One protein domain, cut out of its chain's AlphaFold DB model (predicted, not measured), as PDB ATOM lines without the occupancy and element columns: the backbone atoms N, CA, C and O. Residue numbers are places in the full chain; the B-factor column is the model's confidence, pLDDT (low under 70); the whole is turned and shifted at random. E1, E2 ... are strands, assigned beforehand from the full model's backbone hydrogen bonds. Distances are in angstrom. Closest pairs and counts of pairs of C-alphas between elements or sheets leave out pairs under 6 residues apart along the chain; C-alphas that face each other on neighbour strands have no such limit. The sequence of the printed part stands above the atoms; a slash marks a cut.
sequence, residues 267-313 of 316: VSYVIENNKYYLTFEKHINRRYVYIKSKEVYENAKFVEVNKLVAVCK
ATOM      1  N   VAL A 267     -11.602   5.857 -30.426       72.25
ATOM      2  CA  VAL A 267     -12.932   5.261 -30.543       72.25
ATOM      3  C   VAL A 267     -13.724   5.626 -29.295       72.25
ATOM      4  O   VAL A 267     -13.277   5.354 -28.186       72.25
ATOM      5  N   SER A 268     -14.901   6.208 -29.495       76.12
ATOM      6  CA  SER A 268     -15.863   6.599 -28.463       76.12
ATOM      7  C   SER A 268     -17.263   6.115 -28.834       76.12
ATOM      8  O   SER A 268     -17.439   5.385 -29.811       76.12
ATOM      9  N   TYR A 269     -18.280   6.485 -28.057       82.69
ATOM     10  CA  TYR A 269     -19.671   6.265 -28.432       82.69
ATOM     11  C   TYR A 269     -20.571   7.420 -28.000       82.69
ATOM     12  O   TYR A 269     -20.272   8.152 -27.060       82.69
ATOM     13  N   VAL A 270     -21.692   7.564 -28.700       85.75
ATOM     14  CA  VAL A 270     -22.795   8.463 -28.355       85.75
ATOM     15  C   VAL A 270     -24.069   7.655 -28.162       85.75
ATOM     16  O   VAL A 270     -24.244   6.592 -28.767       85.75
ATOM     17  N   ILE A 271     -24.957   8.168 -27.316       89.94
ATOM     18  CA  ILE A 271     -26.241   7.547 -27.005       89.94
ATOM     19  C   ILE A 271     -27.340   8.394 -27.636       89.94
ATOM     20  O   ILE A 271     -27.467   9.578 -27.336       89.94
ATOM     21  N   GLU A 272     -28.152   7.780 -28.491       90.56
ATOM     22  CA  GLU A 272     -29.310   8.418 -29.113       90.56
ATOM     23  C   GLU A 272     -30.503   7.469 -29.057       90.56
ATOM     24  O   GLU A 272     -30.409   6.323 -29.493       90.56
ATOM     25  N   ASN A 273     -31.638   7.933 -28.523       90.94
ATOM     26  CA  ASN A 273     -32.864   7.135 -28.388       90.94
ATOM     27  C   ASN A 273     -32.627   5.762 -27.728       90.94
ATOM     28  O   ASN A 273     -33.134   4.741 -28.194       90.94
ATOM     29  N   ASN A 274     -31.822   5.745 -26.658       87.19
ATOM     30  CA  ASN A 274     -31.418   4.540 -25.928       87.19
ATOM     31  C   ASN A 274     -30.669   3.497 -26.787       87.19
ATOM     32  O   ASN A 274     -30.678   2.305 -26.485       87.19
ATOM     33  N   LYS A 275     -30.039   3.940 -27.879       89.12
ATOM     34  CA  LYS A 275     -29.175   3.129 -28.734       89.12
ATOM     35  C   LYS A 275     -27.776   3.723 -28.787       89.12
ATOM     36  O   LYS A 275     -27.608   4.942 -28.790       89.12
ATOM     37  N   TYR A 276     -26.781   2.851 -28.857       89.06
ATOM     38  CA  TYR A 276     -25.376   3.229 -28.834       89.06
ATOM     39  C   TYR A 276     -24.809   3.233 -30.252       89.06
ATOM     40  O   TYR A 276     -25.011   2.290 -31.022       89.06
ATOM     41  N   TYR A 277     -24.074   4.289 -30.586       86.62
ATOM     42  CA  TYR A 277     -23.369   4.440 -31.853       86.62
ATOM     43  C   TYR A 277     -21.910   4.751 -31.565       86.62
ATOM     44  O   TYR A 277     -21.628   5.668 -30.800       86.62
ATOM     45  N   LEU A 278     -20.984   4.035 -32.195       83.94
ATOM     46  CA  LEU A 278     -19.566   4.340 -32.051       83.94
ATOM     47  C   LEU A 278     -19.235   5.635 -32.799       83.94
ATOM     48  O   LEU A 278     -19.737   5.875 -33.901       83.94
ATOM     49  N   THR A 279     -18.381   6.462 -32.215       80.69
ATOM     50  CA  THR A 279     -17.826   7.666 -32.829       80.69
ATOM     51  C   THR A 279     -16.324   7.516 -32.974       80.69
ATOM     52  O   THR A 279     -15.643   6.977 -32.108       80.69
ATOM     53  N   PHE A 280     -15.811   7.965 -34.111       75.62
ATOM     54  CA  PHE A 280     -14.418   7.793 -34.488       75.62
ATOM     55  C   PHE A 280     -13.826   9.152 -34.790       75.62
ATOM     56  O   PHE A 280     -14.303   9.851 -35.688       75.62
ATOM     57  N   GLU A 281     -12.803   9.518 -34.036       75.00
ATOM     58  CA  GLU A 281     -12.082  10.760 -34.242       75.00
ATOM     59  C   GLU A 281     -11.011  10.568 -35.316       75.00
ATOM     60  O   GLU A 281     -10.207   9.636 -35.255       75.00
ATOM     61  N   LYS A 282     -11.005  11.453 -36.314       69.12
ATOM     62  CA  LYS A 282      -9.966  11.510 -37.338       69.12
ATOM     63  C   LYS A 282      -9.393  12.918 -37.410       69.12
ATOM     64  O   LYS A 282     -10.129  13.880 -37.638       69.12
ATOM     65  N   HIS A 283      -8.077  13.024 -37.271       66.75
ATOM     66  CA  HIS A 283      -7.362  14.284 -37.428       66.75
ATOM     67  C   HIS A 283      -7.066  14.534 -38.915       66.75
ATOM     68  O   HIS A 283      -6.382  13.741 -39.563       66.75
ATOM     69  N   ILE A 284      -7.618  15.609 -39.483       71.44
ATOM     70  CA  ILE A 284      -7.388  16.017 -40.877       71.44
ATOM     71  C   ILE A 284      -7.089  17.514 -40.888       71.44
ATOM     72  O   ILE A 284      -7.930  18.311 -40.478       71.44
ATOM     73  N   ASN A 285      -5.914  17.911 -41.387       71.12
ATOM     74  CA  ASN A 285      -5.532  19.315 -41.598       71.12
ATOM     75  C   ASN A 285      -5.801  20.230 -40.379       71.12
ATOM     76  O   ASN A 285      -6.404  21.294 -40.526       71.12
ATOM     77  N   ARG A 286      -5.372  19.815 -39.175       70.06
ATOM     78  CA  ARG A 286      -5.572  20.539 -37.897       70.06
ATOM     79  C   ARG A 286      -7.035  20.688 -37.447       70.06
ATOM     80  O   ARG A 286      -7.345  21.560 -36.638       70.06
ATOM     81  N   ARG A 287      -7.952  19.869 -37.970       69.50
ATOM     82  CA  ARG A 287      -9.344  19.781 -37.512       69.50
ATOM     83  C   ARG A 287      -9.690  18.349 -37.121       69.50
ATOM     84  O   ARG A 287      -9.272  17.394 -37.777       69.50
ATOM     85  N   TYR A 288     -10.504  18.226 -36.079       67.56
ATOM     86  CA  TYR A 288     -11.088  16.961 -35.651       67.56
ATOM     87  C   TYR A 288     -12.385  16.710 -36.414       67.56
ATOM     88  O   TYR A 288     -13.298  17.539 -36.401       67.56
ATOM     89  N   VAL A 289     -12.464  15.568 -37.092       76.25
ATOM     90  CA  VAL A 289     -13.686  15.093 -37.745       76.25
ATOM     91  C   VAL A 289     -14.172  13.859 -37.001       76.25
ATOM     92  O   VAL A 289     -13.438  12.880 -36.880       76.25
ATOM     93  N   TYR A 290     -15.421  13.896 -36.538       75.06
ATOM     94  CA  TYR A 290     -16.062  12.772 -35.861       75.06
ATOM     95  C   TYR A 290     -16.952  12.014 -36.837       75.06
ATOM     96  O   TYR A 290     -17.890  12.567 -37.413       75.06
ATOM     97  N   ILE A 291     -16.664  10.732 -37.025       80.19
ATOM     98  CA  ILE A 291     -17.425   9.851 -37.905       80.19
ATOM     99  C   ILE A 291     -18.240   8.896 -37.041       80.19
ATOM    100  O   ILE A 291     -17.691   8.189 -36.205       80.19
ATOM    101  N   LYS A 292     -19.549   8.826 -37.270       81.88
ATOM    102  CA  LYS A 292     -20.449   7.912 -36.557       81.88
ATOM    103  C   LYS A 292     -20.502   6.524 -37.218       81.88
ATOM    104  O   LYS A 292     -20.291   6.386 -38.433       81.88
ATOM    105  N   SER A 293     -20.734   5.464 -36.443       80.19
ATOM    106  CA  SER A 293     -21.015   4.116 -36.958       80.19
ATOM    107  C   SER A 293     -22.359   4.068 -37.674       80.19
ATOM    108  O   SER A 293     -23.300   4.772 -37.310       80.19
ATOM    109  N   LYS A 294     -22.442   3.227 -38.710       83.00
ATOM    110  CA  LYS A 294     -23.733   2.851 -39.304       83.00
ATOM    111  C   LYS A 294     -24.403   1.774 -38.455       83.00
ATOM    112  O   LYS A 294     -25.624   1.733 -38.344       83.00
ATOM    113  N   GLU A 295     -23.589   0.912 -37.859       82.88
ATOM    114  CA  GLU A 295     -23.997  -0.096 -36.899       82.88
ATOM    115  C   GLU A 295     -24.525   0.551 -35.622       82.88
ATOM    116  O   GLU A 295     -24.045   1.602 -35.187       82.88
ATOM    117  N   VAL A 296     -25.500  -0.129 -35.026       85.38
ATOM    118  CA  VAL A 296     -26.176   0.276 -33.800       85.38
ATOM    119  C   VAL A 296     -26.029  -0.834 -32.773       85.38
ATOM    120  O   VAL A 296     -26.133  -2.014 -33.124       85.38
ATOM    121  N   TYR A 297     -25.796  -0.442 -31.526       85.25
ATOM    122  CA  TYR A 297     -25.510  -1.338 -30.415       85.25
ATOM    123  C   TYR A 297     -26.534  -1.149 -29.290       85.25
ATOM    124  O   TYR A 297     -27.088  -0.063 -29.098       85.25
ATOM    125  N   GLU A 298     -26.794  -2.230 -28.563       87.38
ATOM    126  CA  GLU A 298     -27.676  -2.272 -27.391       87.38
ATOM    127  C   GLU A 298     -26.993  -1.659 -26.165       87.38
ATOM    128  O   GLU A 298     -27.656  -1.091 -25.302       87.38
ATOM    129  N   ASN A 299     -25.663  -1.759 -26.099       85.00
ATOM    130  CA  ASN A 299     -24.835  -1.172 -25.054       85.00
ATOM    131  C   ASN A 299     -23.419  -0.920 -25.591       85.00
ATOM    132  O   ASN A 299     -22.989  -1.599 -26.527       85.00
ATOM    133  N   ALA A 300     -22.692   0.022 -24.998       83.44
ATOM    134  CA  ALA A 300     -21.264   0.193 -25.213       83.44
ATOM    135  C   ALA A 300     -20.577   0.654 -23.922       83.44
ATOM    136  O   ALA A 300     -21.143   1.434 -23.158       83.44
ATOM    137  N   LYS A 301     -19.352   0.181 -23.684       81.50
ATOM    138  CA  LYS A 301     -18.534   0.558 -22.530       81.50
ATOM    139  C   LYS A 301     -17.080   0.729 -22.953       81.50
ATOM    140  O   LYS A 301     -16.544  -0.104 -23.683       81.50
ATOM    141  N   PHE A 302     -16.440   1.790 -22.473       73.88
ATOM    142  CA  PHE A 302     -14.999   1.955 -22.624       73.88
ATOM    143  C   PHE A 302     -14.251   0.860 -21.865       73.88
ATOM    144  O   PHE A 302     -14.577   0.546 -20.719       73.88
ATOM    145  N   VAL A 303     -13.246   0.292 -22.520       67.94
ATOM    146  CA  VAL A 303     -12.241  -0.549 -21.880       67.94
ATOM    147  C   VAL A 303     -11.045   0.369 -21.676       67.94
ATOM    148  O   VAL A 303     -10.465   0.845 -22.648       67.94
ATOM    149  N   GLU A 304     -10.733   0.688 -20.419       54.69
ATOM    150  CA  GLU A 304      -9.722   1.693 -20.033       54.69
ATOM    151  C   GLU A 304      -8.330   1.412 -20.635       54.69
ATOM    152  O   GLU A 304      -7.520   2.319 -20.794       54.69
ATOM    153  N   VAL A 305      -8.097   0.180 -21.089       52.56
ATOM    154  CA  VAL A 305      -6.881  -0.267 -21.766       52.56
ATOM    155  C   VAL A 305      -7.051  -0.168 -23.300       52.56
ATOM    156  O   VAL A 305      -7.887  -0.854 -23.892       52.56
ATOM    157  N   ASN A 306      -6.220   0.653 -23.963       55.69
ATOM    158  CA  ASN A 306      -6.007   0.738 -25.430       55.69
ATOM    159  C   ASN A 306      -7.033   1.451 -26.341       55.69
ATOM    160  O   ASN A 306      -7.079   1.143 -27.533       55.69
ATOM    161  N   LYS A 307      -7.826   2.429 -25.877       66.00
ATOM    162  CA  LYS A 307      -8.840   3.101 -26.740       66.00
ATOM    163  C   LYS A 307      -9.844   2.101 -27.351       66.00
ATOM    164  O   LYS A 307     -10.298   2.271 -28.484       66.00
ATOM    165  N   LEU A 308     -10.153   1.033 -26.615       68.75
ATOM    166  CA  LEU A 308     -11.082  -0.014 -27.028       68.75
ATOM    167  C   LEU A 308     -12.479   0.250 -26.451       68.75
ATOM    168  O   LEU A 308     -12.633   0.783 -25.352       68.75
ATOM    169  N   VAL A 309     -13.511  -0.154 -27.192       77.12
ATOM    170  CA  VAL A 309     -14.911  -0.066 -26.759       77.12
ATOM    171  C   VAL A 309     -15.543  -1.446 -26.872       77.12
ATOM    172  O   VAL A 309     -15.617  -2.016 -27.961       77.12
ATOM    173  N   ALA A 310     -16.006  -1.980 -25.745       78.50
ATOM    174  CA  ALA A 310     -16.852  -3.162 -25.720       78.50
ATOM    175  C   ALA A 310     -18.265  -2.760 -26.146       78.50
ATOM    176  O   ALA A 310     -18.781  -1.742 -25.688       78.50
ATOM    177  N   VAL A 311     -18.897  -3.552 -27.009       81.06
ATOM    178  CA  VAL A 311     -20.244  -3.284 -27.522       81.06
ATOM    179  C   VAL A 311     -21.120  -4.520 -27.393       81.06
ATOM    180  O   VAL A 311     -20.637  -5.628 -27.591       81.06
ATOM    181  N   CYS A 312     -22.404  -4.318 -27.100       78.19
ATOM    182  CA  CYS A 312     -23.410  -5.377 -27.076       78.19
ATOM    183  C   CYS A 312     -24.290  -5.295 -28.328       78.19
ATOM    184  O   CYS A 312     -24.822  -4.226 -28.655       78.19
ATOM    185  N   LYS A 313     -24.467  -6.410 -29.035       79.12
ATOM    186  CA  LYS A 313     -25.344  -6.530 -30.204       79.12
ATOM    187  C   LYS A 313     -25.972  -7.916 -30.263       79.12
ATOM    188  O   LYS A 313     -25.268  -8.916 -30.356       79.12
TER     189      LYS A 313
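Overview. This is residues 267 to 313 of the 316 residues of an uncharacterized protein of Caldicellulosiruptor saccharolyticus (strain ATCC 43494 / DSM 8903 / Tp8T 6331) (UniProt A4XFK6). A twisted meander of three strands, E1 E2 E3, each the antiparallel neighbour of the one before, is partly covered by the hairpin E4 and E5, making a small sandwich of two sheets; the E2 and E3 hairpin reaches beyond the overlap. The 47 printed residues have five named strands and no named helix: all strand. The whole is flat, 34 by 26 by 13 A, and only just loose, close to compact, with a radius of gyration of the C-alphas of 11.5 A.

Arrangement. Start at E2, residues 275 to 284. Look for N 277 and O 270, 2.9 A apart, to E1, residues 267 to 272, and N 282 and O 289, 2.9 A, to E3, residues 287 to 292. Between E4, residues 299 to 303, and E5, residues 308 to 312, find N 301 and O 310, 2.8 A. The closest C-alphas of E2 and E4 are Tyr 276 and Asn 299, 5.8 A. E3 is apart from E4 and E5.

Along the chain. Find C-alpha 267 at (-12.932, 5.261, -30.543), where E1 begins; E2 runs 28.1 A; E5 ends at C-alpha 312, (-23.410, -5.377, -27.076).

Size, cuts and confidence. The printed part has no cut and no long link. Look for pLDDT under 70 at residues 282 to 283, 287 to 288 and 303 to 308.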